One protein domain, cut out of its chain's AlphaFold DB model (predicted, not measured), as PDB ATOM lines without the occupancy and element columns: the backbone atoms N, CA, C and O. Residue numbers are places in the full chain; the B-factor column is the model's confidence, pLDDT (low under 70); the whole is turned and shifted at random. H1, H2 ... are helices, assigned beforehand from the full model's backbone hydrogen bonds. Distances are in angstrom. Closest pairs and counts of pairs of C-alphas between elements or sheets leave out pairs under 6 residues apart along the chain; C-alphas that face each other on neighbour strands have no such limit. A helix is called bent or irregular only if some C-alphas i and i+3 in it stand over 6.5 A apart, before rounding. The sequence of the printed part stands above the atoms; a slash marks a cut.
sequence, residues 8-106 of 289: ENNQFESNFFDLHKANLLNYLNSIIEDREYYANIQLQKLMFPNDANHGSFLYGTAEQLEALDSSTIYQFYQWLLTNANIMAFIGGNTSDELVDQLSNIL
ATOM      1  N   GLU A   8      37.540  50.803 -38.069       93.38
ATOM      2  CA  GLU A   8      37.368  51.942 -37.170       93.38
ATOM      3  C   GLU A   8      38.719  52.643 -37.042       93.38
ATOM      4  O   GLU A   8      39.726  51.977 -36.867       93.38
ATOM      5  N   ASN A   9      38.788  53.974 -37.144       91.88
ATOM      6  CA  ASN A   9      40.022  54.742 -36.895       91.88
ATOM      7  C   ASN A   9      41.296  54.225 -37.616       91.88
ATOM      8  O   ASN A   9      42.363  54.161 -37.012       91.88
ATOM      9  N   ASN A  10      41.207  53.885 -38.910       93.69
ATOM     10  CA  ASN A  10      42.319  53.327 -39.706       93.69
ATOM     11  C   ASN A  10      42.913  52.016 -39.153       93.69
ATOM     12  O   ASN A  10      44.116  51.773 -39.242       93.69
ATOM     13  N   GLN A  11      42.066  51.156 -38.608       96.19
ATOM     14  CA  GLN A  11      42.395  49.786 -38.237       96.19
ATOM     15  C   GLN A  11      41.169  48.899 -38.475       96.19
ATOM     16  O   GLN A  11      40.045  49.399 -38.577       96.19
ATOM     17  N   PHE A  12      41.365  47.587 -38.582       96.56
ATOM     18  CA  PHE A  12      40.232  46.666 -38.492       96.56
ATOM     19  C   PHE A  12      39.612  46.750 -37.091       96.56
ATOM     20  O   PHE A  12      40.296  47.077 -36.115       96.56
ATOM     21  N   GLU A  13      38.315  46.477 -36.984       96.56
ATOM     22  CA  GLU A  13      37.647  46.447 -35.680       96.56
ATOM     23  C   GLU A  13      38.354  45.449 -34.743       96.56
ATOM     24  O   GLU A  13      38.683  44.323 -35.132       96.56
ATOM     25  N   SER A  14      38.673  45.912 -33.531       94.62
ATOM     26  CA  SER A  14      39.619  45.233 -32.642       94.62
ATOM     27  C   SER A  14      39.106  43.885 -32.144       94.62
ATOM     28  O   SER A  14      39.881  42.934 -32.124       94.62
ATOM     29  N   ASN A  15      37.816  43.757 -31.813       94.69
ATOM     30  CA  ASN A  15      37.277  42.488 -31.316       94.69
ATOM     31  C   ASN A  15      37.348  41.387 -32.385       94.69
ATOM     32  O   ASN A  15      37.714  40.249 -32.086       94.69
ATOM     33  N   PHE A  16      37.033  41.718 -33.641       94.31
ATOM     34  CA  PHE A  16      37.178  40.799 -34.768       94.31
ATOM     35  C   PHE A  16      38.644  40.456 -35.029       94.31
ATOM     36  O   PHE A  16      38.964  39.282 -35.236       94.31
ATOM     37  N   PHE A  17      39.536  41.449 -35.005       95.50
ATOM     38  CA  PHE A  17      40.968  41.215 -35.173       95.50
ATOM     39  C   PHE A  17      41.513  40.260 -34.102       95.50
ATOM     40  O   PHE A  17      42.121  39.245 -34.447       95.50
ATOM     41  N   ASP A  18      41.243  40.534 -32.826       95.75
ATOM     42  CA  ASP A  18      41.740  39.744 -31.698       95.75
ATOM     43  C   ASP A  18      41.192  38.312 -31.723       95.75
ATOM     44  O   ASP A  18      41.943  37.358 -31.513       95.75
ATOM     45  N   LEU A  19      39.911  38.138 -32.075       96.12
ATOM     46  CA  LEU A  19      39.309  36.818 -32.264       96.12
ATOM     47  C   LEU A  19      40.025  36.018 -33.364       96.12
ATOM     48  O   LEU A  19      40.374  34.854 -33.162       96.12
ATOM     49  N   HIS A  20      40.255  36.622 -34.532       95.19
ATOM     50  CA  HIS A  20      40.925  35.941 -35.643       95.19
ATOM     51  C   HIS A  20      42.407  35.672 -35.357       95.19
ATOM     52  O   HIS A  20      42.902  34.602 -35.717       95.19
ATOM     53  N   LYS A  21      43.091  36.587 -34.663       95.75
ATOM     54  CA  LYS A  21      44.464  36.395 -34.187       95.75
ATOM     55  C   LYS A  21      44.548  35.222 -33.208       95.75
ATOM     56  O   LYS A  21      45.385  34.344 -33.401       95.75
ATOM     57  N   ALA A  22      43.650  35.154 -32.224       96.12
ATOM     58  CA  ALA A  22      43.585  34.041 -31.277       96.12
ATOM     59  C   ALA A  22      43.301  32.701 -31.976       96.12
ATOM     60  O   ALA A  22      43.958  31.701 -31.692       96.12
ATOM     61  N   ASN A  23      42.376  32.680 -32.942       96.19
ATOM     62  CA  ASN A  23      42.080  31.479 -33.726       96.19
ATOM     63  C   ASN A  23      43.296  30.997 -34.529       96.19
ATOM     64  O   ASN A  23      43.573  29.799 -34.556       96.19
ATOM     65  N   LEU A  24      44.035  31.916 -35.158       95.12
ATOM     66  CA  LEU A  24      45.226  31.561 -35.921       95.12
ATOM     67  C   LEU A  24      46.380  31.113 -35.007       95.12
ATOM     68  O   LEU A  24      47.061  30.152 -35.348       95.12
ATOM     69  N   LEU A  25      46.557  31.721 -33.829       94.81
ATOM     70  CA  LEU A  25      47.519  31.250 -32.819       94.81
ATOM     71  C   LEU A  25      47.193  29.829 -32.346       94.81
ATOM     72  O   LEU A  25      48.081  28.979 -32.294       94.81
ATOM     73  N   ASN A  26      45.919  29.546 -32.061       94.50
ATOM     74  CA  ASN A  26      45.475  28.202 -31.690       94.50
ATOM     75  C   ASN A  26      45.760  27.189 -32.806       94.50
ATOM     76  O   ASN A  26      46.267  26.106 -32.524       94.50
ATOM     77  N   TYR A  27      45.507  27.562 -34.064       93.25
ATOM     78  CA  TYR A  27      45.844  26.729 -35.218       93.25
ATOM     79  C   TYR A  27      47.356  26.483 -35.341       93.25
ATOM     80  O   TYR A  27      47.771  25.345 -35.530       93.25
ATOM     81  N   LEU A  28      48.196  27.515 -35.187       91.62
ATOM     82  CA  LEU A  28      49.656  27.358 -35.216       91.62
ATOM     83  C   LEU A  28      50.145  26.387 -34.136       91.62
ATOM     84  O   LEU A  28      51.002  25.544 -34.403       91.62
ATOM     85  N   ASN A  29      49.568  26.475 -32.937       90.00
ATOM     86  CA  ASN A  29      49.903  25.591 -31.826       90.00
ATOM     87  C   ASN A  29      49.448  24.143 -32.069       90.00
ATOM     88  O   ASN A  29      50.136  23.221 -31.633       90.00
ATOM     89  N   SER A  30      48.352  23.929 -32.805       91.69
ATOM     90  CA  SER A  30      47.860  22.584 -33.130       91.69
ATOM     91  C   SER A  30      48.600  21.917 -34.294       91.69
ATOM     92  O   SER A  30      48.414  20.726 -34.511       91.69
ATOM     93  N   ILE A  31      49.451  22.623 -35.055       90.25
ATOM     94  CA  ILE A  31      50.166  22.035 -36.212       90.25
ATOM     95  C   ILE A  31      50.956  20.789 -35.819       90.25
ATOM     96  O   ILE A  31      51.024  19.843 -36.592       90.25
ATOM     97  N   ILE A  32      51.549  20.770 -34.624       88.50
ATOM     98  CA  ILE A  32      52.325  19.617 -34.152       88.50
ATOM     99  C   ILE A  32      51.468  18.357 -33.941       88.50
ATOM    100  O   ILE A  32      52.001  17.247 -33.932       88.50
ATOM    101  N   GLU A  33      50.155  18.515 -33.772       89.69
ATOM    102  CA  GLU A  33      49.211  17.404 -33.635       89.69
ATOM    103  C   GLU A  33      49.013  16.686 -34.980       89.69
ATOM    104  O   GLU A  33      48.892  15.460 -35.005       89.69
ATOM    105  N   ASP A  34      49.090  17.422 -36.097       91.12
ATOM    106  CA  ASP A  34      49.224  16.858 -37.442       91.12
ATOM    107  C   ASP A  34      50.704  16.570 -37.736       91.12
ATOM    108  O   ASP A  34      51.460  17.382 -38.275       91.12
ATOM    109  N   ARG A  35      51.137  15.380 -37.328       90.56
ATOM    110  CA  ARG A  35      52.547  14.972 -37.378       90.56
ATOM    111  C   ARG A  35      53.095  14.907 -38.799       90.56
ATOM    112  O   ARG A  35      54.262  15.234 -39.004       90.56
ATOM    113  N   GLU A  36      52.276  14.484 -39.760       90.81
ATOM    114  CA  GLU A  36      52.680  14.426 -41.163       90.81
ATOM    115  C   GLU A  36      52.900  15.838 -41.698       90.81
ATOM    116  O   GLU A  36      53.956  16.141 -42.261       90.81
ATOM    117  N   TYR A  37      51.951  16.738 -41.449       91.44
ATOM    118  CA  TYR A  37      52.085  18.127 -41.853       91.44
ATOM    119  C   TYR A  37      53.273  18.819 -41.174       91.44
ATOM    120  O   TYR A  37      54.081  19.468 -41.842       91.44
ATOM    121  N   TYR A  38      53.451  18.612 -39.867       92.56
ATOM    122  CA  TYR A  38      54.585  19.142 -39.112       92.56
ATOM    123  C   TYR A  38      55.935  18.661 -39.663       92.56
ATOM    124  O   TYR A  38      56.862  19.471 -39.794       92.56
ATOM    125  N   ALA A  39      56.056  17.369 -39.992       94.12
ATOM    126  CA  ALA A  39      57.270  16.796 -40.569       94.12
ATOM    127  C   ALA A  39      57.576  17.401 -41.948       94.12
ATOM    128  O   ALA A  39      58.709  17.812 -42.189       94.12
ATOM    129  N   ASN A  40      56.561  17.566 -42.804       92.88
ATOM    130  CA  ASN A  40      56.715  18.232 -44.101       92.88
ATOM    131  C   ASN A  40      57.164  19.699 -43.961       92.88
ATOM    132  O   ASN A  40      58.001  20.154 -44.737       92.88
ATOM    133  N   ILE A  41      56.679  20.431 -42.949       92.44
ATOM    134  CA  ILE A  41      57.153  21.796 -42.654       92.44
ATOM    135  C   ILE A  41      58.627  21.785 -42.224       92.44
ATOM    136  O   ILE A  41      59.388  22.661 -42.638       92.44
ATOM    137  N   GLN A  42      59.061  20.816 -41.407       94.19
ATOM    138  CA  GLN A  42      60.481  20.724 -41.038       94.19
ATOM    139  C   GLN A  42      61.348  20.354 -42.245       94.19
ATOM    140  O   GLN A  42      62.405  20.952 -42.437       94.19
ATOM    141  N   LEU A  43      60.882  19.445 -43.108       95.56
ATOM    142  CA  LEU A  43      61.573  19.127 -44.354       95.56
ATOM    143  C   LEU A  43      61.697  20.366 -45.249       95.56
ATOM    144  O   LEU A  43      62.775  20.651 -45.763       95.56
ATOM    145  N   GLN A  44      60.625  21.147 -45.388       93.00
ATOM    146  CA  GLN A  44      60.637  22.390 -46.155       93.00
ATOM    147  C   GLN A  44      61.688  23.384 -45.626       93.00
ATOM    148  O   GLN A  44      62.436  23.952 -46.423       93.00
ATOM    149  N   LYS A  45      61.822  23.537 -44.300       93.00
ATOM    150  CA  LYS A  45      62.890  24.352 -43.689       93.00
ATOM    151  C   LYS A  45      64.287  23.852 -44.054       93.00
ATOM    152  O   LYS A  45      65.153  24.663 -44.372       93.00
ATOM    153  N   LEU A  46      64.505  22.534 -44.032       93.94
ATOM    154  CA  LEU A  46      65.788  21.931 -44.411       93.94
ATOM    155  C   LEU A  46      66.111  22.123 -45.896       93.94
ATOM    156  O   LEU A  46      67.273  22.312 -46.244       93.94
ATOM    157  N   MET A  47      65.098  22.090 -46.763       93.00
ATOM    158  CA  MET A  47      65.259  22.302 -48.205       93.00
ATOM    159  C   MET A  47      65.499  23.779 -48.565       93.00
ATOM    160  O   MET A  47      66.124  24.067 -49.583       93.00
ATOM    161  N   PHE A  48      65.049  24.714 -47.724       92.12
ATOM    162  CA  PHE A  48      65.148  26.162 -47.942       92.12
ATOM    163  C   PHE A  48      65.731  26.906 -46.721       92.12
ATOM    164  O   PHE A  48      65.109  27.837 -46.206       92.12
ATOM    165  N   PRO A  49      66.950  26.565 -46.257       87.94
ATOM    166  CA  PRO A  49      67.471  27.040 -44.969       87.94
ATOM    167  C   PRO A  49      67.717  28.556 -44.914       87.94
ATOM    168  O   PRO A  49      67.702  29.143 -43.838       87.94
ATOM    169  N   ASN A  50      67.927  29.197 -46.068       86.31
ATOM    170  CA  ASN A  50      68.197  30.637 -46.189       86.31
ATOM    171  C   ASN A  50      67.113  31.382 -46.987       86.31
ATOM    172  O   ASN A  50      67.352  32.488 -47.470       86.31
ATOM    173  N   ASP A  51      65.939  30.776 -47.161       88.88
ATOM    174  CA  ASP A  51      64.822  31.386 -47.877       88.88
ATOM    175  C   ASP A  51      63.580  31.356 -46.991       88.88
ATOM    176  O   ASP A  51      62.824  30.389 -46.968       88.88
ATOM    177  N   ALA A  52      63.364  32.438 -46.245       82.62
ATOM    178  CA  ALA A  52      62.239  32.531 -45.323       82.62
ATOM    179  C   ALA A  52      60.873  32.451 -46.029       82.62
ATOM    180  O   ALA A  52      59.912  32.029 -45.393       82.62
ATOM    181  N   ASN A  53      60.778  32.806 -47.315       85.38
ATOM    182  CA  ASN A  53      59.512  32.777 -48.054       85.38
ATOM    183  C   ASN A  53      59.102  31.350 -48.434       85.38
ATOM    184  O   ASN A  53      57.911  31.063 -48.530       85.38
ATOM    185  N   HIS A  54      60.078  30.464 -48.649       87.81
ATOM    186  CA  HIS A  54      59.835  29.091 -49.104       87.81
ATOM    187  C   HIS A  54      60.167  28.028 -48.063       87.81
ATOM    188  O   HIS A  54      59.672  26.914 -48.191       87.81
ATOM    189  N   GLY A  55      60.979  28.353 -47.058       87.38
ATOM    190  CA  GLY A  55      61.353  27.481 -45.948       87.38
ATOM    191  C   GLY A  55      60.478  27.643 -44.715       87.38
ATOM    192  O   GLY A  55      60.501  26.784 -43.844       87.38
ATOM    193  N   SER A  56      59.693  28.718 -44.619       84.06
ATOM    194  CA  SER A  56      58.818  28.944 -43.468       84.06
ATOM    195  C   SER A  56      57.399  28.471 -43.729       84.06
ATOM    196  O   SER A  56      56.932  28.375 -44.863       84.06
ATOM    197  N   PHE A  57      56.687  28.243 -42.633       86.88
ATOM    198  CA  PHE A  57      55.257  28.023 -42.679       86.88
ATOM    199  C   PHE A  57      54.524  29.235 -43.268       86.88
ATOM    200  O   PHE A  57      54.857  30.370 -42.933       86.88
ATOM    201  N   LEU A  58      53.501  29.003 -44.100       85.00
ATOM    202  CA  LEU A  58      52.787  30.073 -44.811       85.00
ATOM    203  C   LEU A  58      52.187  31.124 -43.866       85.00
ATOM    204  O   LEU A  58      52.176  32.309 -44.187       85.00
ATOM    205  N   TYR A  59      51.698  30.698 -42.700       86.69
ATOM    206  CA  TYR A  59      51.118  31.596 -41.699       86.69
ATOM    207  C   TYR A  59      52.162  32.206 -40.744       86.69
ATOM    208  O   TYR A  59      51.795  32.893 -39.795       86.69
ATOM    209  N   GLY A  60      53.455  31.972 -40.988       87.62
ATOM    210  CA  GLY A  60      54.546  32.441 -40.141       87.62
ATOM    211  C   GLY A  60      54.647  31.678 -38.820       87.62
ATOM    212  O   GLY A  60      54.329  30.491 -38.729       87.62
ATOM    213  N   THR A  61      55.141  32.364 -37.794       88.38
ATOM    214  CA  THR A  61      55.346  31.833 -36.438       88.38
ATOM    215  C   THR A  61      54.402  32.488 -35.432       88.38
ATOM    216  O   THR A  61      53.900  33.586 -35.667       88.38
ATOM    217  N   ALA A  62      54.194  31.834 -34.286       90.81
ATOM    218  CA  ALA A  62      53.399  32.402 -33.196       90.81
ATOM    219  C   ALA A  62      53.960  33.756 -32.729       90.81
ATOM    220  O   ALA A  62      53.198  34.701 -32.574       90.81
ATOM    221  N   GLU A  63      55.287  33.888 -32.624       91.19
ATOM    222  CA  GLU A  63      55.963  35.142 -32.260       91.19
ATOM    223  C   GLU A  63      55.676  36.272 -33.263       91.19
ATOM    224  O   GLU A  63      55.297  37.377 -32.876       91.19
ATOM    225  N   GLN A  64      55.789  35.990 -34.567       91.62
ATOM    226  CA  GLN A  64      55.453  36.968 -35.608       91.62
ATOM    227  C   GLN A  64      53.981  37.377 -35.540       91.62
ATOM    228  O   GLN A  64      53.669  38.554 -35.698       91.62
ATOM    229  N   LEU A  65      53.080  36.424 -35.290       92.81
ATOM    230  CA  LEU A  65      51.651  36.691 -35.181       92.81
ATOM    231  C   LEU A  65      51.313  37.506 -33.925       92.81
ATOM    232  O   LEU A  65      50.495  38.422 -33.992       92.81
ATOM    233  N   GLU A  66      51.961  37.226 -32.795       93.25
ATOM    234  CA  GLU A  66      51.825  37.999 -31.559       93.25
ATOM    235  C   GLU A  66      52.252  39.458 -31.739       93.25
ATOM    236  O   GLU A  66      51.583  40.345 -31.205       93.25
ATOM    237  N   ALA A  67      53.276  39.717 -32.554       93.81
ATOM    238  CA  ALA A  67      53.739  41.066 -32.873       93.81
ATOM    239  C   ALA A  67      52.800  41.855 -33.810       93.81
ATOM    240  O   ALA A  67      52.944  43.072 -33.920       93.81
ATOM    241  N   LEU A  68      51.842  41.205 -34.486       94.25
ATOM    242  CA  LEU A  68      50.902  41.888 -35.381       94.25
ATOM    243  C   LEU A  68      49.808  42.624 -34.605       94.25
ATOM    244  O   LEU A  68      49.194  42.069 -33.690       94.25
ATOM    245  N   ASP A  69      49.483  43.831 -35.055       94.62
ATOM    246  CA  ASP A  69      48.326  44.599 -34.599       94.62
ATOM    247  C   ASP A  69      47.350  44.911 -35.746       94.62
ATOM    248  O   ASP A  69      47.664  44.792 -36.937       94.62
ATOM    249  N   SER A  70      46.136  45.310 -35.366       96.56
ATOM    250  CA  SER A  70      45.046  45.586 -36.304       96.56
ATOM    251  C   SER A  70      45.378  46.706 -37.301       96.56
ATOM    252  O   SER A  70      45.006  46.638 -38.477       96.56
ATOM    253  N   SER A  71      46.119  47.724 -36.856       96.69
ATOM    254  CA  SER A  71      46.501  48.864 -37.693       96.69
ATOM    255  C   SER A  71      47.505  48.460 -38.776       96.69
ATOM    256  O   SER A  71      47.363  48.854 -39.935       96.69
ATOM    257  N   THR A  72      48.451  47.584 -38.436       95.31
ATOM    258  CA  THR A  72      49.468  47.044 -39.341       95.31
ATOM    259  C   THR A  72      48.820  46.213 -40.444       95.31
ATOM    260  O   THR A  72      49.112  46.400 -41.627       95.31
ATOM    261  N   ILE A  73      47.877  45.336 -40.088       94.94
ATOM    262  CA  ILE A  73      47.155  44.521 -41.074       94.94
ATOM    263  C   ILE A  73      46.249  45.379 -41.956       94.94
ATOM    264  O   ILE A  73      46.138  45.121 -43.155       94.94
ATOM    265  N   TYR A  74      45.650  46.439 -41.412       96.06
ATOM    266  CA  TYR A  74      44.873  47.383 -42.210       96.06
ATOM    267  C   TYR A  74      45.732  48.167 -43.210       96.06
ATOM    268  O   TYR A  74      45.360  48.287 -44.380       96.06
ATOM    269  N   GLN A  75      46.911  48.635 -42.795       95.62
ATOM    270  CA  GLN A  75      47.875  49.270 -43.699       95.62
ATOM    271  C   GLN A  75      48.329  48.305 -44.800       95.62
ATOM    272  O   GLN A  75      48.362  48.680 -45.973       95.62
ATOM    273  N   PHE A  76      48.605  47.043 -44.450       94.38
ATOM    274  CA  PHE A  76      48.929  46.012 -45.435       94.38
ATOM    275  C   PHE A  76      47.771  45.759 -46.408       94.38
ATOM    276  O   PHE A  76      47.997  45.660 -47.610       94.38
ATOM    277  N   TYR A  77      46.527  45.723 -45.927       93.12
ATOM    278  CA  TYR A  77      45.337  45.615 -46.771       93.12
ATOM    279  C   TYR A  77      45.228  46.780 -47.771       93.12
ATOM    280  O   TYR A  77      45.025  46.545 -48.963       93.12
ATOM    281  N   GLN A  78      45.418  48.028 -47.326       91.81
ATOM    282  CA  GLN A  78      45.402  49.195 -48.218       91.81
ATOM    283  C   GLN A  78      46.521  49.129 -49.266       91.81
ATOM    284  O   GLN A  78      46.299  49.406 -50.452       91.81
ATOM    285  N   TRP A  79      47.721  48.725 -48.837       91.62
ATOM    286  CA  TRP A  79      48.847  48.497 -49.734       91.62
ATOM    287  C   TRP A  79      48.521  47.405 -50.762       91.62
ATOM    288  O   TRP A  79      48.744  47.615 -51.954       91.62
ATOM    289  N   LEU A  80      47.920  46.291 -50.334       90.38
ATOM    290  CA  LEU A  80      47.540  45.167 -51.188       90.38
ATOM    291  C   LEU A  80      46.538  45.597 -52.262       90.38
ATOM    292  O   LEU A  80      46.748  45.293 -53.432       90.38
ATOM    293  N   LEU A  81      45.499  46.361 -51.912       87.25
ATOM    294  CA  LEU A  81      44.529  46.852 -52.902       87.25
ATOM    295  C   LEU A  81      45.145  47.776 -53.961       87.25
ATOM    296  O   LEU A  81      44.607  47.882 -55.062       87.25
ATOM    297  N   THR A  82      46.254  48.440 -53.634       86.50
ATOM    298  CA  THR A  82      46.922  49.386 -54.536       86.50
ATOM    299  C   THR A  82      47.999  48.718 -55.392       86.50
ATOM    300  O   THR A  82      48.197  49.133 -56.529       86.50
ATOM    301  N   ASN A  83      48.688  47.703 -54.855       86.25
ATOM    302  CA  ASN A  83      49.916  47.141 -55.435       86.25
ATOM    303  C   ASN A  83      49.781  45.684 -55.902       86.25
ATOM    304  O   ASN A  83      50.653  45.187 -56.611       86.25
ATOM    305  N   ALA A  84      48.716  44.967 -55.532       85.69
ATOM    306  CA  ALA A  84      48.548  43.583 -55.956       85.69
ATOM    307  C   ALA A  84      48.089  43.481 -57.415       85.69
ATOM    308  O   ALA A  84      47.300  44.281 -57.918       85.69
ATOM    309  N   ASN A  85      48.528  42.422 -58.087       83.56
ATOM    310  CA  ASN A  85      47.917  41.986 -59.332       83.56
ATOM    311  C   ASN A  85      46.527  41.407 -59.045       83.56
ATOM    312  O   ASN A  85      46.413  40.317 -58.486       83.56
ATOM    313  N   ILE A  86      45.473  42.114 -59.447       81.44
ATOM    314  CA  ILE A  86      44.091  41.662 -59.263       81.44
ATOM    315  C   ILE A  86      43.560  41.128 -60.588       81.44
ATOM    316  O   ILE A  86      43.600  41.804 -61.614       81.44
ATOM    317  N   MET A  87      43.049  39.900 -60.565       79.38
ATOM    318  CA  MET A  87      42.453  39.256 -61.727       79.38
ATOM    319  C   MET A  87      41.142  38.589 -61.316       79.38
ATOM    320  O   MET A  87      41.127  37.756 -60.413       79.38
ATOM    321  N   ALA A  88      40.044  38.956 -61.977       80.31
ATOM    322  CA  ALA A  88      38.739  38.338 -61.773       80.31
ATOM    323  C   ALA A  88      38.379  37.427 -62.946       80.31
ATOM    324  O   ALA A  88      38.730  37.700 -64.095       80.31
ATOM    325  N   PHE A  89      37.655  36.353 -62.641       77.00
ATOM    326  CA  PHE A  89      37.212  35.361 -63.613       77.00
ATOM    327  C   PHE A  89      35.728  35.102 -63.480       77.00
ATOM    328  O   PHE A  89      35.208  34.958 -62.376       77.00
ATOM    329  N   ILE A  90      35.075  34.976 -64.629       78.38
ATOM    330  CA  ILE A  90      33.671  34.611 -64.745       78.38
ATOM    331  C   ILE A  90      33.606  33.466 -65.742       78.38
ATOM    332  O   ILE A  90      34.215  33.528 -66.809       78.38
ATOM    333  N   GLY A  91      32.896  32.407 -65.381       77.88
ATOM    334  CA  GLY A  91      32.700  31.241 -66.229       77.88
ATOM    335  C   GLY A  91      31.225  30.930 -66.405       77.88
ATOM    336  O   GLY A  91      30.455  31.076 -65.461       77.88
ATOM    337  N   GLY A  92      30.848  30.445 -67.589       81.00
ATOM    338  CA  GLY A  92      29.478  30.032 -67.901       81.00
ATOM    339  C   GLY A  92      28.801  30.973 -68.892       81.00
ATOM    340  O   GLY A  92      29.442  31.451 -69.824       81.00
ATOM    341  N   ASN A  93      27.501  31.205 -68.707       83.69
ATOM    342  CA  ASN A  93      26.737  32.143 -69.526       83.69
ATOM    343  C   ASN A  93      26.986  33.576 -69.034       83.69
ATOM    344  O   ASN A  93      26.428  33.985 -68.019       83.69
ATOM    345  N   THR A  94      27.859  34.306 -69.722       85.12
ATOM    346  CA  THR A  94      28.280  35.662 -69.350       85.12
ATOM    347  C   THR A  94      27.763  36.688 -70.350       85.12
ATOM    348  O   THR A  94      27.742  36.417 -71.548       85.12
ATOM    349  N   SER A  95      27.406  37.877 -69.869       89.50
ATOM    350  CA  SER A  95      27.104  39.049 -70.695       89.50
ATOM    351  C   SER A  95      28.163  40.131 -70.500       89.50
ATOM    352  O   SER A  95      28.815  40.179 -69.454       89.50
ATOM    353  N   ASP A  96      28.294  41.025 -71.478       90.25
ATOM    354  CA  ASP A  96      29.164  42.204 -71.366       90.25
ATOM    355  C   ASP A  96      28.777  43.066 -70.151       90.25
ATOM    356  O   ASP A  96      29.640  43.535 -69.417       90.25
ATOM    357  N   GLU A  97      27.479  43.157 -69.844       91.69
ATOM    358  CA  GLU A  97      26.976  43.858 -68.657       91.69
ATOM    359  C   GLU A  97      27.539  43.285 -67.345       91.69
ATOM    360  O   GLU A  97      27.939  44.035 -66.456       91.69
ATOM    361  N   LEU A  98      27.615  41.956 -67.216       87.56
ATOM    362  CA  LEU A  98      28.177  41.313 -66.027       87.56
ATOM    363  C   LEU A  98      29.688  41.565 -65.914       87.56
ATOM    364  O   LEU A  98      30.210  41.738 -64.810       87.56
ATOM    365  N   VAL A  99      30.391  41.596 -67.050       86.94
ATOM    366  CA  VAL A  99      31.819  41.937 -67.105       86.94
ATOM    367  C   VAL A  99      32.037  43.377 -66.645       86.94
ATOM    368  O   VAL A  99      32.918  43.621 -65.819       86.94
ATOM    369  N   ASP A 100      31.204  44.312 -67.099       87.69
ATOM    370  CA  ASP A 100      31.271  45.718 -66.700       87.69
ATOM    371  C   ASP A 100      30.968  45.904 -65.209       87.69
ATOM    372  O   ASP A 100      31.700  46.603 -64.502       87.69
ATOM    373  N   GLN A 101      29.934  45.232 -64.692       87.19
ATOM    374  CA  GLN A 101      29.615  45.239 -63.261       87.19
ATOM    375  C   GLN A 101      30.792  44.737 -62.418       87.19
ATOM    376  O   GLN A 101      31.131  45.352 -61.406       87.19
ATOM    377  N   LEU A 102      31.450  43.659 -62.847       85.25
ATOM    378  CA  LEU A 102      32.599  43.112 -62.132       85.25
ATOM    379  C   LEU A 102      33.835  44.004 -62.235       85.25
ATOM    380  O   LEU A 102      34.508  44.225 -61.232       85.25
ATOM    381  N   SER A 103      34.099  44.581 -63.405       83.75
ATOM    382  CA  SER A 103      35.166  45.568 -63.591       83.75
ATOM    383  C   SER A 103      34.998  46.770 -62.651       83.75
ATOM    384  O   SER A 103      35.968  47.249 -62.065       83.75
ATOM    385  N   ASN A 104      33.754  47.210 -62.426       85.12
ATOM    386  CA  ASN A 104      33.447  48.356 -61.569       85.12
ATOM    387  C   ASN A 104      33.648  48.103 -60.066       85.12
ATOM    388  O   ASN A 104      33.876  49.063 -59.330       85.12
ATOM    389  N   ILE A 105      33.566  46.853 -59.592       84.19
ATOM    390  CA  ILE A 105      33.769  46.540 -58.165       84.19
ATOM    391  C   ILE A 105      35.226  46.231 -57.812       84.19
ATOM    392  O   ILE A 105      35.583  46.244 -56.631       84.19
ATOM    393  N   LEU A 106      36.065  45.917 -58.801       83.81
ATOM    394  CA  LEU A 106      37.461  45.584 -58.550       83.81
ATOM    395  C   LEU A 106      38.265  46.851 -58.228       83.81
ATOM    396  O   LEU A 106      38.045  47.897 -58.845       83.81
TER     397      LEU A 106
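AT A GLANCE: This is residues 8 to 106 of the 289 residues of the protein "Zinc protease" of Lentilactobacillus curieae (UniProt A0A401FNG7). This is an open, loose frame of helices with a far arm: H1 and H2 make an L, H3 packs on H2, H4 packs on H1, and H5 leads off from near the beginning of H1. A long link then runs out to H6, which touches no other helix. The printed part has 99 residues with six named helices, H1 to H6 in order, and no named strand; its class is all helix. It is only just loose, close to extended, with a radius of gyration of the C-alphas of 18.7 A and spans of 49 by 36 by 26 A.

IN THESE COORDINATES: H1, residues 14 to 33, begins with C-alpha 14 at (39.619, 45.233, -32.642) and is 29.5 A long. It is only just irregular, with C-alphas 29 and 32 6.9 A apart. H2 is residues 35 to 47, 18.2 A; H3 is 52 to 55; H4 is 62 to 66. H5, residues 70 to 83, is 19.8 A long. H6, residues 96 to 105, 14.6 A, ends with C-alpha 105 at (33.769, 46.540, -58.165).

HOW THE PARTS SIT: H1 and H2 only just touch, with 3 pairs of C-alphas within 8 A, only at the corner by their tight link; the closest C-alphas, of Ile 32 and Tyr 38, are 5.5 A apart, and the lines are about perpendicular at 89 degrees. H2 touches H3, closest at C-alphas of Lys 45 and Gly 55, 4.2 A. H1, with residues 21 to 29 alone, touches H4, closest at C-alphas of Leu 25 and Ala 62, 6.0 A. H1 and H5 are close but not clearly touching, C-alphas of Phe 17 and Ser 70 being closest at 6.1 A, about perpendicular at 89 degrees. H5 and H6 are apart. Every O i to N i+4 pair is within hydrogen-bond range in H2, H4, H5 and H6, and 14 of 16 in H1; H3 is too short for such a pair.

THE WHOLE: The two C-alphas farthest apart, of Leu 46 and Glu 97, are 50.7 A apart. The printed part has no cut. The link from H5 to H6, 12 residues, is long. Residues 32 to 37, of which 35 to 37 belong to H2, and residues 91 to 97 stand free. Mean pLDDT of the printed part is 90.2, and no printed residue is under 70.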